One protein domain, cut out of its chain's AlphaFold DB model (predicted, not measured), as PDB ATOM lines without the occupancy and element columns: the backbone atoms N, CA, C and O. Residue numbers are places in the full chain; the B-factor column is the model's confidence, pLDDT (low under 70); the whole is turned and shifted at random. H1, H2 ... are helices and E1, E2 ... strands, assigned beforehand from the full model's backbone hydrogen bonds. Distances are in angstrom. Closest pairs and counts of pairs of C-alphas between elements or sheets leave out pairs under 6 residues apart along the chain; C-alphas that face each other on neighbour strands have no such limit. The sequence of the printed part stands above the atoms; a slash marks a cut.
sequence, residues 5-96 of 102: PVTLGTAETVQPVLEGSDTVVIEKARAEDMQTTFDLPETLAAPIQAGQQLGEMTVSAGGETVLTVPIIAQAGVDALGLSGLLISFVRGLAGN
ATOM      1  N   PRO A   5     135.096 123.504  96.189       87.75
ATOM      2  CA  PRO A   5     133.969 124.329  96.593       87.75
ATOM      3  C   PRO A   5     134.116 124.800  98.044       87.75
ATOM      4  O   PRO A   5     134.499 124.039  98.938       87.75
ATOM      5  N   VAL A   6     133.777 126.069  98.273       87.12
ATOM      6  CA  VAL A   6     133.790 126.702  99.592       87.12
ATOM      7  C   VAL A   6     132.366 127.032 100.010       87.12
ATOM      8  O   VAL A   6     131.598 127.664  99.288       87.12
ATOM      9  N   THR A   7     132.013 126.611 101.216       86.44
ATOM     10  CA  THR A   7     130.730 126.903 101.846       86.44
ATOM     11  C   THR A   7     130.844 128.134 102.729       86.44
ATOM     12  O   THR A   7     131.850 128.350 103.408       86.44
ATOM     13  N   LEU A   8     129.785 128.949 102.718       83.44
ATOM     14  CA  LEU A   8     129.673 130.166 103.528       83.44
ATOM     15  C   LEU A   8     130.811 131.178 103.295       83.44
ATOM     16  O   LEU A   8     131.078 132.014 104.157       83.44
ATOM     17  N   GLY A   9     131.461 131.113 102.132       85.12
ATOM     18  CA  GLY A   9     132.508 132.030 101.704       85.12
ATOM     19  C   GLY A   9     131.987 133.158 100.823       85.12
ATOM     20  O   GLY A   9     130.948 133.053 100.175       85.12
ATOM     21  N   THR A  10     132.739 134.251 100.788       83.44
ATOM     22  CA  THR A  10     132.581 135.344  99.816       83.44
ATOM     23  C   THR A  10     132.835 134.883  98.379       83.44
ATOM     24  O   THR A  10     132.277 135.462  97.448       83.44
ATOM     25  N   ALA A  11     133.628 133.824  98.208       84.44
ATOM     26  CA  ALA A  11     133.820 133.093  96.964       84.44
ATOM     27  C   ALA A  11     133.247 131.674  97.089       84.44
ATOM     28  O   ALA A  11     133.295 131.066  98.158       84.44
ATOM     29  N   GLU A  12     132.725 131.146  95.981       82.75
ATOM     30  CA  GLU A  12     132.129 129.803  95.921       82.75
ATOM     31  C   GLU A  12     133.186 128.691  95.788       82.75
ATOM     32  O   GLU A  12     132.875 127.519  95.989       82.75
ATOM     33  N   THR A  13     134.435 129.034  95.458       86.75
ATOM     34  CA  THR A  13     135.539 128.083  95.270       86.75
ATOM     35  C   THR A  13     136.876 128.666  95.726       86.75
ATOM     36  O   THR A  13     137.064 129.884  95.764       86.75
ATOM     37  N   VAL A  14     137.826 127.787  96.049       89.88
ATOM     38  CA  VAL A  14     139.229 128.131  96.309       89.88
ATOM     39  C   VAL A  14     140.142 127.267  95.445       89.88
ATOM     40  O   VAL A  14     139.893 126.076  95.254       89.88
ATOM     41  N   GLN A  15     141.200 127.869  94.898       89.00
ATOM     42  CA  GLN A  15     142.181 127.159  94.081       89.00
ATOM     43  C   GLN A  15     143.273 126.552  94.982       89.00
ATOM     44  O   GLN A  15     144.046 127.312  95.576       89.00
ATOM     45  N   PRO A  16     143.383 125.214  95.075       87.69
ATOM     46  CA  PRO A  16     144.515 124.570  95.732       87.69
ATOM     47  C   PRO A  16     145.784 124.694  94.881       87.69
ATOM     48  O   PRO A  16     145.740 124.567  93.649       87.69
ATOM     49  N   VAL A  17     146.915 124.927  95.549       87.69
ATOM     50  CA  VAL A  17     148.265 124.940  94.974       87.69
ATOM     51  C   VAL A  17     149.229 124.173  95.877       87.69
ATOM     52  O   VAL A  17     149.067 124.155  97.090       87.69
ATOM     53  N   LEU A  18     150.231 123.520  95.290       85.00
ATOM     54  CA  LEU A  18     151.287 122.852  96.051       85.00
ATOM     55  C   LEU A  18     152.187 123.914  96.692       85.00
ATOM     56  O   LEU A  18     152.595 124.864  96.018       85.00
ATOM     57  N   GLU A  19     152.481 123.763  97.978       80.56
ATOM     58  CA  GLU A  19     153.434 124.617  98.676       80.56
ATOM     59  C   GLU A  19     154.855 124.228  98.266       80.56
ATOM     60  O   GLU A  19     155.368 123.187  98.658       80.56
ATOM     61  N   GLY A  20     155.485 125.080  97.457       65.50
ATOM     62  CA  GLY A  20     156.854 124.862  97.000       65.50
ATOM     63  C   GLY A  20     156.954 123.805  95.897       65.50
ATOM     64  O   GLY A  20     156.363 122.730  95.930       65.50
ATOM     65  N   SER A  21     157.718 124.116  94.853       55.00
ATOM     66  CA  SER A  21     158.069 123.151  93.813       55.00
ATOM     67  C   SER A  21     159.264 122.314  94.276       55.00
ATOM     68  O   SER A  21     160.379 122.511  93.785       55.00
ATOM     69  N   ASP A  22     159.065 121.422  95.247       56.16
ATOM     70  CA  ASP A  22     160.131 120.516  95.676       56.16
ATOM     71  C   ASP A  22     160.398 119.483  94.577       56.16
ATOM     72  O   ASP A  22     159.613 118.574  94.303       56.16
ATOM     73  N   THR A  23     161.511 119.678  93.870       54.22
ATOM     74  CA  THR A  23     161.945 118.774  92.804       54.22
ATOM     75  C   THR A  23     162.715 117.632  93.451       54.22
ATOM     76  O   THR A  23     163.889 117.782  93.786       54.22
ATOM     77  N   VAL A  24     162.064 116.488  93.652       56.69
ATOM     78  CA  VAL A  24     162.718 115.317  94.248       56.69
ATOM     79  C   VAL A  24     163.429 114.506  93.171       56.69
ATOM     80  O   VAL A  24     162.831 114.067  92.189       56.69
ATOM     81  N   VAL A  25     164.729 114.288  93.369       59.03
ATOM     82  CA  VAL A  25     165.538 113.395  92.535       59.03
ATOM     83  C   VAL A  25     165.387 111.976  93.077       59.03
ATOM     84  O   VAL A  25     165.979 111.634  94.096       59.03
ATOM     85  N   ILE A  26     164.578 111.154  92.407       61.06
ATOM     86  CA  ILE A  26     164.368 109.741  92.759       61.06
ATOM     87  C   ILE A  26     165.126 108.860  91.760       61.06
ATOM     88  O   ILE A  26     165.167 109.149  90.561       61.06
ATOM     89  N   GLU A  27     165.740 107.775  92.239       56.09
ATOM     90  CA  GLU A  27     166.359 106.770  91.373       56.09
ATOM     91  C   GLU A  27     165.322 106.176  90.408       56.09
ATOM     92  O   GLU A  27     164.241 105.756  90.822       56.09
ATOM     93  N   LYS A  28     165.667 106.102  89.115       56.38
ATOM     94  CA  LYS A  28     164.776 105.642  88.033       56.38
ATOM     95  C   LYS A  28     164.059 104.318  88.331       56.38
ATOM     96  O   LYS A  28     162.911 104.187  87.946       56.38
ATOM     97  N   ALA A  29     164.704 103.390  89.042       53.72
ATOM     98  CA  ALA A  29     164.122 102.095  89.407       53.72
ATOM     99  C   ALA A  29     162.971 102.201  90.427       53.72
ATOM    100  O   ALA A  29     162.056 101.394  90.402       53.72
ATOM    101  N   ARG A  30     162.988 103.212  91.308       56.62
ATOM    102  CA  ARG A  30     161.888 103.502  92.243       56.62
ATOM    103  C   ARG A  30     160.812 104.390  91.620       56.62
ATOM    104  O   ARG A  30     159.718 104.479  92.168       56.62
ATOM    105  N   ALA A  31     161.113 105.034  90.489       60.53
ATOM    106  CA  ALA A  31     160.143 105.836  89.748       60.53
ATOM    107  C   ALA A  31     159.041 104.975  89.096       60.53
ATOM    108  O   ALA A  31     157.935 105.456  88.867       60.53
ATOM    109  N   GLU A  32     159.345 103.704  88.815       63.22
ATOM    110  CA  GLU A  32     158.430 102.747  88.176       63.22
ATOM    111  C   GLU A  32     157.276 102.332  89.111       63.22
ATOM    112  O   GLU A  32     156.157 102.132  88.645       63.22
ATOM    113  N   ASP A  33     157.523 102.312  90.428       70.38
ATOM    114  CA  ASP A  33     156.563 101.947  91.484       70.38
ATOM    115  C   ASP A  33     155.999 103.171  92.236       70.38
ATOM    116  O   ASP A  33     155.618 103.081  93.409       70.38
ATOM    117  N   MET A  34     155.977 104.345  91.597       70.25
ATOM    118  CA  MET A  34     155.480 105.569  92.228       70.25
ATOM    119  C   MET A  34     153.958 105.574  92.352       70.25
ATOM    120  O   MET A  34     153.226 105.425  91.374       70.25
ATOM    121  N   GLN A  35     153.485 105.861  93.559       77.25
ATOM    122  CA  GLN A  35     152.092 106.163  93.846       77.25
ATOM    123  C   GLN A  35     152.001 107.575  94.412       77.25
ATOM    124  O   GLN A  35     152.777 107.979  95.272       77.25
ATOM    125  N   THR A  36     151.061 108.357  93.892       81.12
ATOM    126  CA  THR A  36     150.762 109.696  94.403       81.12
ATOM    127  C   THR A  36     149.367 109.672  94.996       81.12
ATOM    128  O   THR A  36     148.407 109.300  94.322       81.12
ATOM    129  N   THR A  37     149.262 110.056  96.259       82.25
ATOM    130  CA  THR A  37     148.011 110.143  97.001       82.25
ATOM    131  C   THR A  37     147.762 111.595  97.368       82.25
ATOM    132  O   THR A  37     148.665 112.313  97.790       82.25
ATOM    133  N   PHE A  38     146.522 112.023  97.175       84.19
ATOM    134  CA  PHE A  38     146.061 113.365  97.481       84.19
ATOM    135  C   PHE A  38     145.047 113.258  98.612       84.19
ATOM    136  O   PHE A  38     143.993 112.654  98.424       84.19
ATOM    137  N   ASP A  39     145.374 113.822  99.768       87.25
ATOM    138  CA  ASP A  39     144.449 113.953 100.888       87.25
ATOM    139  C   ASP A  39     143.920 115.388 100.908       87.25
ATOM    140  O   ASP A  39     144.571 116.306 101.417       87.25
ATOM    141  N   LEU A  40     142.782 115.606 100.238       84.56
ATOM    142  CA  LEU A  40     142.072 116.883 100.250       84.56
ATOM    143  C   LEU A  40     140.595 116.658 100.577       84.56
ATOM    144  O   LEU A  40     139.986 115.710 100.074       84.56
ATOM    145  N   PRO A  41     139.985 117.567 101.349       82.69
ATOM    146  CA  PRO A  41     138.558 117.535 101.602       82.69
ATOM    147  C   PRO A  41     137.760 117.872 100.336       82.69
ATOM    148  O   PRO A  41     138.142 118.738  99.549       82.69
ATOM    149  N   GLU A  42     136.594 117.241 100.183       82.06
ATOM    150  CA  GLU A  42     135.672 117.510  99.067       82.06
ATOM    151  C   GLU A  42     135.083 118.928  99.114       82.06
ATOM    152  O   GLU A  42     134.641 119.469  98.101       82.06
ATOM    153  N   THR A  43     135.010 119.537 100.300       84.50
ATOM    154  CA  THR A  43     134.432 120.869 100.502       84.50
ATOM    155  C   THR A  43     135.109 121.566 101.674       84.50
ATOM    156  O   THR A  43     135.407 120.938 102.689       84.50
ATOM    157  N   LEU A  44     135.318 122.876 101.556       87.31
ATOM    158  CA  LEU A  44     135.924 123.700 102.601       87.31
ATOM    159  C   LEU A  44     134.902 124.684 103.176       87.31
ATOM    160  O   LEU A  44     133.977 125.113 102.489       87.31
ATOM    161  N   ALA A  45     135.054 125.052 104.444       86.12
ATOM    162  CA  ALA A  45     134.260 126.106 105.071       86.12
ATOM    163  C   ALA A  45     135.104 127.376 105.207       86.12
ATOM    164  O   ALA A  45     136.272 127.307 105.588       86.12
ATOM    165  N   ALA A  46     134.515 128.530 104.904       87.00
ATOM    166  CA  ALA A  46     135.148 129.818 105.166       87.00
ATOM    167  C   ALA A  46     135.157 130.143 106.679       87.00
ATOM    168  O   ALA A  46     134.264 129.689 107.403       87.00
ATOM    169  N   PRO A  47     136.104 130.964 107.177       89.38
ATOM    170  CA  PRO A  47     137.130 131.709 106.437       89.38
ATOM    171  C   PRO A  47     138.364 130.866 106.077       89.38
ATOM    172  O   PRO A  47     138.834 130.071 106.884       89.38
ATOM    173  N   ILE A  48     138.911 131.093 104.878       88.56
ATOM    174  CA  ILE A  48     140.152 130.478 104.388       88.56
ATOM    175  C   ILE A  48     141.196 131.574 104.178       88.56
ATOM    176  O   ILE A  48     140.906 132.593 103.555       88.56
ATOM    177  N   GLN A  49     142.418 131.374 104.660       88.56
ATOM    178  CA  GLN A  49     143.525 132.311 104.452       88.56
ATOM    179  C   GLN A  49     144.364 131.923 103.228       88.56
ATOM    180  O   GLN A  49     144.518 130.744 102.916       88.56
ATOM    181  N   ALA A  50     144.942 132.906 102.534       87.94
ATOM    182  CA  ALA A  50     145.935 132.619 101.499       87.94
ATOM    183  C   ALA A  50     147.148 131.924 102.139       87.94
ATOM    184  O   ALA A  50     147.639 132.370 103.174       87.94
ATOM    185  N   GLY A  51     147.610 130.828 101.543       87.69
ATOM    186  CA  GLY A  51     148.643 129.975 102.125       87.69
ATOM    187  C   GLY A  51     148.141 129.014 103.208       87.69
ATOM    188  O   GLY A  51     148.935 128.256 103.748       87.69
ATOM    189  N   GLN A  52     146.842 128.997 103.528       89.06
ATOM    190  CA  GLN A  52     146.303 128.017 104.467       89.06
ATOM    191  C   GLN A  52     146.398 126.615 103.877       89.06
ATOM    192  O   GLN A  52     145.945 126.386 102.755       89.06
ATOM    193  N   GLN A  53     146.920 125.675 104.657       90.25
ATOM    194  CA  GLN A  53     146.942 124.267 104.291       90.25
ATOM    195  C   GLN A  53     145.510 123.731 104.141       90.25
ATOM    196  O   GLN A  53     144.707 123.765 105.074       90.25
ATOM    197  N   LEU A  54     145.201 123.266 102.936       89.25
ATOM    198  CA  LEU A  54     143.951 122.617 102.553       89.25
ATOM    199  C   LEU A  54     144.049 121.096 102.646       89.25
ATOM    200  O   LEU A  54     143.033 120.433 102.823       89.25
ATOM    201  N   GLY A  55     145.258 120.557 102.502       88.38
ATOM    202  CA  GLY A  55     145.508 119.124 102.481       88.38
ATOM    203  C   GLY A  55     146.985 118.805 102.299       88.38
ATOM    204  O   GLY A  55     147.853 119.662 102.500       88.38
ATOM    205  N   GLU A  56     147.265 117.575 101.894       88.81
ATOM    206  CA  GLU A  56     148.620 117.087 101.660       88.81
ATOM    207  C   GLU A  56     148.667 116.172 100.432       88.81
ATOM    208  O   GLU A  56     147.755 115.388 100.168       88.81
ATOM    209  N   MET A  57     149.741 116.290  99.656       85.75
ATOM    210  CA  MET A  57     150.098 115.343  98.610       85.75
ATOM    211  C   MET A  57     151.228 114.459  99.131       85.75
ATOM    212  O   MET A  57     152.336 114.938  99.369       85.75
ATOM    213  N   THR A  58     150.966 113.164  99.251       85.75
ATOM    214  CA  THR A  58     151.963 112.170  99.643       85.75
ATOM    215  C   THR A  58     152.375 111.368  98.416       85.75
ATOM    216  O   THR A  58     151.541 110.789  97.721       85.75
ATOM    217  N   VAL A  59     153.672 111.311  98.142       84.12
ATOM    218  CA  VAL A  59     154.256 110.439  97.124       84.12
ATOM    219  C   VAL A  59     154.942 109.284  97.838       84.12
ATOM    220  O   VAL A  59     155.803 109.496  98.696       84.12
ATOM    221  N   SER A  60     154.577 108.058  97.478       81.62
ATOM    222  CA  SER A  60     155.203 106.834  97.965       81.62
ATOM    223  C   SER A  60     155.842 106.058  96.815       81.62
ATOM    224  O   SER A  60     155.382 106.104  95.674       81.62
ATOM    225  N   ALA A  61     156.939 105.365  97.102       81.56
ATOM    226  CA  ALA A  61     157.633 104.505  96.151       81.56
ATOM    227  C   ALA A  61     157.941 103.169  96.831       81.56
ATOM    228  O   ALA A  61     158.582 103.140  97.882       81.56
ATOM    229  N   GLY A  62     157.446 102.062  96.272       77.31
ATOM    230  CA  GLY A  62     157.654 100.730  96.858       77.31
ATOM    231  C   GLY A  62     157.084 100.563  98.279       77.31
ATOM    232  O   GLY A  62     157.587  99.747  99.046       77.31
ATOM    233  N   GLY A  63     156.060 101.345  98.644       75.25
ATOM    234  CA  GLY A  63     155.420 101.314  99.967       75.25
ATOM    235  C   GLY A  63     156.037 102.240 101.023       75.25
ATOM    236  O   GLY A  63     155.531 102.285 102.141       75.25
ATOM    237  N   GLU A  64     157.083 103.000 100.688       76.44
ATOM    238  CA  GLU A  64     157.705 103.988 101.577       76.44
ATOM    239  C   GLU A  64     157.366 105.414 101.119       76.44
ATOM    240  O   GLU A  64     157.461 105.724  99.928       76.44
ATOM    241  N   THR A  65     156.964 106.290 102.046       80.94
ATOM    242  CA  THR A  65     156.721 107.713 101.755       80.94
ATOM    243  C   THR A  65     158.041 108.402 101.426       80.94
ATOM    244  O   THR A  65     158.920 108.508 102.276       80.94
ATOM    245  N   VAL A  66     158.169 108.887 100.192       80.38
ATOM    246  CA  VAL A  66     159.373 109.566  99.689       80.38
ATOM    247  C   VAL A  66     159.243 111.084  99.708       80.38
ATOM    248  O   VAL A  66     160.252 111.775  99.816       80.38
ATOM    249  N   LEU A  67     158.022 111.610  99.604       79.50
ATOM    250  CA  LEU A  67     157.768 113.045  99.633       79.50
ATOM    251  C   LEU A  67     156.378 113.330 100.191       79.50
ATOM    252  O   LEU A  67     155.404 112.685  99.816       79.50
ATOM    253  N   THR A  68     156.304 114.355 101.022       82.75
ATOM    254  CA  THR A  68     155.064 114.966 101.486       82.75
ATOM    255  C   THR A  68     155.128 116.435 101.087       82.75
ATOM    256  O   THR A  68     156.074 117.126 101.459       82.75
ATOM    257  N   VAL A  69     154.149 116.900 100.312       86.81
ATOM    258  CA  VAL A  69     154.023 118.305  99.911       86.81
ATOM    259  C   VAL A  69     152.685 118.831 100.415       86.81
ATOM    260  O   VAL A  69     151.641 118.323  99.994       86.81
ATOM    261  N   PRO A  70     152.667 119.841 101.294       87.88
ATOM    262  CA  PRO A  70     151.417 120.426 101.737       87.88
ATOM    263  C   PRO A  70     150.740 121.174 100.585       87.88
ATOM    264  O   PRO A  70     151.373 121.806  99.737       87.88
ATOM    265  N   ILE A  71     149.417 121.077 100.537       89.38
ATOM    266  CA  ILE A  71     148.591 121.753  99.543       89.38
ATOM    267  C   ILE A  71     147.979 122.953 100.232       89.38
ATOM    268  O   ILE A  71     147.245 122.793 101.202       89.38
ATOM    269  N   ILE A  72     148.259 124.147  99.733       91.12
ATOM    270  CA  ILE A  72     147.816 125.411 100.313       91.12
ATOM    271  C   ILE A  72     146.792 126.114  99.420       91.12
ATOM    272  O   ILE A  72     146.692 125.867  98.217       91.12
ATOM    273  N   ALA A  73     146.015 127.018 100.006       91.06
ATOM    274  CA  ALA A  73     145.104 127.883  99.274       91.06
ATOM    275  C   ALA A  73     145.882 128.971  98.524       91.06
ATOM    276  O   ALA A  73     146.622 129.742  99.135       91.06
ATOM    277  N   GLN A  74     145.679 129.093  97.209       87.50
ATOM    278  CA  GLN A  74     146.293 130.167  96.417       87.50
ATOM    279  C   GLN A  74     145.843 131.558  96.882       87.50
ATOM    280  O   GLN A  74     146.631 132.501  96.893       87.50
ATOM    281  N   ALA A  75     144.566 131.685  97.241       85.12
ATOM    282  CA  ALA A  75     143.936 132.926  97.657       85.12
ATOM    283  C   ALA A  75     143.034 132.682  98.872       85.12
ATOM    284  O   ALA A  75     142.503 131.585  99.048       85.12
ATOM    285  N   GLY A  76     142.870 133.712  99.700       86.69
ATOM    286  CA  GLY A  76     141.963 133.674 100.843       86.69
ATOM    287  C   GLY A  76     140.508 133.873 100.424       86.69
ATOM    288  O   GLY A  76     140.223 134.585  99.461       86.69
ATOM    289  N   VAL A  77     139.597 133.258 101.173       89.00
ATOM    290  CA  VAL A  77     138.148 133.411 101.035       89.00
ATOM    291  C   VAL A  77     137.580 133.825 102.384       89.00
ATOM    292  O   VAL A  77     137.534 133.027 103.320       89.00
ATOM    293  N   ASP A  78     137.121 135.070 102.485       86.94
ATOM    294  CA  ASP A  78     136.481 135.563 103.704       86.94
ATOM    295  C   ASP A  78     135.124 134.892 103.920       86.94
ATOM    296  O   ASP A  78     134.438 134.532 102.960       86.94
ATOM    297  N   ALA A  79     134.714 134.754 105.179       86.31
ATOM    298  CA  ALA A  79     133.383 134.268 105.516       86.31
ATOM    299  C   ALA A  79     132.295 135.279 105.114       86.31
ATOM    300  O   ALA A  79     132.492 136.495 105.171       86.31
ATOM    301  N   LEU A  80     131.117 134.776 104.743       86.81
ATOM    302  CA  LEU A  80     129.945 135.613 104.510       86.81
ATOM    303  C   LEU A  80     129.563 136.358 105.792       86.81
ATOM    304  O   LEU A  80     129.454 135.778 106.871       86.81
ATOM    305  N   GLY A  81     129.276 137.652 105.656       83.94
ATOM    306  CA  GLY A  81     128.625 138.414 106.718       83.94
ATOM    307  C   GLY A  81     127.182 137.950 106.960       83.94
ATOM    308  O   GLY A  81     126.583 137.261 106.133       83.94
ATOM    309  N   LEU A  82     126.585 138.393 108.071       80.44
ATOM    310  CA  LEU A  82     125.201 138.082 108.482       80.44
ATOM    311  C   LEU A  82     124.156 138.287 107.367       80.44
ATOM    312  O   LEU A  82     123.244 137.476 107.214       80.44
ATOM    313  N   SER A  83     124.299 139.341 106.559       76.81
ATOM    314  CA  SER A  83     123.429 139.610 105.407       76.81
ATOM    315  C   SER A  83     123.592 138.577 104.286       76.81
ATOM    316  O   SER A  83     122.598 138.113 103.729       76.81
ATOM    317  N   GLY A  84     124.832 138.179 103.984       76.69
ATOM    318  CA  GLY A  84     125.144 137.142 102.999       76.69
ATOM    319  C   GLY A  84     124.659 135.759 103.436       76.69
ATOM    320  O   GLY A  84     124.083 135.030 102.634       76.69
ATOM    321  N   LEU A  85     124.799 135.436 104.724       81.50
ATOM    322  CA  LEU A  85     124.277 134.207 105.331       81.50
ATOM    323  C   LEU A  85     122.750 134.101 105.213       81.50
ATOM    324  O   LEU A  85     122.245 133.055 104.807       81.50
ATOM    325  N   LEU A  86     122.011 135.182 105.497       79.56
ATOM    326  CA  LEU A  86     120.550 135.208 105.345       79.56
ATOM    327  C   LEU A  86     120.119 134.973 103.891       79.56
ATOM    328  O   LEU A  86     119.229 134.162 103.639       79.56
ATOM    329  N   ILE A  87     120.771 135.625 102.924       78.00
ATOM    330  CA  ILE A  87     120.485 135.421 101.495       78.00
ATOM    331  C   ILE A  87     120.813 133.984 101.075       78.00
ATOM    332  O   ILE A  87     120.012 133.352 100.385       78.00
ATOM    333  N   SER A  88     121.953 133.445 101.519       77.19
ATOM    334  CA  SER A  88     122.348 132.060 101.247       77.19
ATOM    335  C   SER A  88     121.324 131.063 101.789       77.19
ATOM    336  O   SER A  88     121.023 130.072 101.128       77.19
ATOM    337  N   PHE A  89     120.739 131.336 102.958       78.19
ATOM    338  CA  PHE A  89     119.694 130.501 103.543       78.19
ATOM    339  C   PHE A  89     118.400 130.535 102.718       78.19
ATOM    340  O   PHE A  89     117.845 129.487 102.390       78.19
ATOM    341  N   VAL A  90     117.948 131.726 102.303       77.44
ATOM    342  CA  VAL A  90     116.763 131.876 101.436       77.44
ATOM    343  C   VAL A  90     116.991 131.214 100.071       77.44
ATOM    344  O   VAL A  90     116.085 130.579  99.534       77.44
ATOM    345  N   ARG A  91     118.207 131.297  99.517       73.31
ATOM    346  CA  ARG A  91     118.569 130.650  98.247       73.31
ATOM    347  C   ARG A  91     118.665 129.129  98.368       73.31
ATOM    348  O   ARG A  91     118.214 128.439  97.459       73.31
ATOM    349  N   GLY A  92     119.171 128.611  99.488       70.06
ATOM    350  CA  GLY A  92     119.138 127.180  99.805       70.06
ATOM    351  C   GLY A  92     117.707 126.648  99.940       70.06
ATOM    352  O   GLY A  92     117.389 125.594  99.395       70.06
ATOM    353  N   LEU A  93     116.818 127.422 100.571       74.19
ATOM    354  CA  LEU A  93     115.399 127.086 100.696       74.19
ATOM    355  C   LEU A  93     114.684 127.099  99.332       74.19
ATOM    356  O   LEU A  93     113.946 126.172  99.022       74.19
ATOM    357  N   ALA A  94     114.927 128.111  98.493       67.50
ATOM    358  CA  ALA A  94     114.320 128.209  97.164       67.50
ATOM    359  C   ALA A  94     114.865 127.159  96.178       67.50
ATOM    360  O   ALA A  94     114.110 126.618  95.373       67.50
ATOM    361  N   GLY A  95     116.162 126.839  96.249       57.53
ATOM    362  CA  GLY A  95     116.802 125.831  95.399       57.53
ATOM    363  C   GLY A  95     116.355 124.402  95.710       57.53
ATOM    364  O   GLY A  95     116.240 123.588  94.795       57.53
ATOM    365  N   ASN A  96     116.028 124.103  96.972       56.81
ATOM    366  CA  ASN A  96     115.539 122.780  97.363       56.81
ATOM    367  C   ASN A  96     114.090 122.511  96.915       56.81
ATOM    368  O   ASN A  96     113.704 121.361  96.775       56.81
TER     369      ASN A  96
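AT A GLANCE: This is residues 5 to 96 of the 102 residues of the protein "PBP5_C domain-containing protein" of Agathobaculum butyriciproducens (UniProt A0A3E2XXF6). A curled, antiparallel sheet, built mainly of the long strands E3, E4 and E5, makes one half of an elongated rod, with short E2 along its edge and small H1 at its far end. At the opposite end of the rod H2 sits away from the sheet, and its residues 90 to 96 stick out free. The 92 printed residues have two named helices and five named strands, in the order E1 E2 H1 E3 E4 E5 H2, class mixed; the sheet's order is E2 E5 E4 E3. The whole is only just loose, close to extended, with a radius of gyration of the C-alphas of 18.2 A and spans of 57 by 26 by 14 A.

HOW THE PARTS SIT: E3, residues 34 to 39, E4, residues 53 to 61, and E5, residues 64 to 73, form a meander, each strand the antiparallel neighbour of the one before, in this strongly twisted sheet. In the hairpin of E4 and E5, N 57 and O 69 are 2.8 A apart; in that of E3 and E4, N 37 and O 58 are 2.8 A apart. E2, residues 16 to 18, is antiparallel to E5, with N 17 and O 72 at 2.8 A. H1, residues 28 to 31, only grazes the sheet; its closest C-alpha pair with E4 is Arg 30 and Ala 61, 5.9 A. E1, residues 5 to 7, pairs with no named strand, but its residues 6 to 7 pair, parallel, with residues 44 to 45. H2, residues 82 to 96, is not on the sheet and is apart from E1. Every O i to N i+4 pair in H2 is within hydrogen-bond range; H1 is too short for one.

IN THESE COORDINATES: E5 spans 27.1 A from C-alpha 64 at (157.705, 103.988, 101.577), E4 23.9 A, H2 21.2 A and E3 16.3 A. E1 begins at C-alpha 5, (133.969, 124.329, 96.593), and H2 ends at C-alpha 96, (115.539, 122.780, 97.363).

THE WHOLE: The C-alphas of Ala 29 and Ser 83, the two farthest apart, are 57.6 A apart. The printed part has no cut, and the link from E3 to E4, 13 residues, is long. Confidence is under 70 at residues 20 to 32 and 94 to 96.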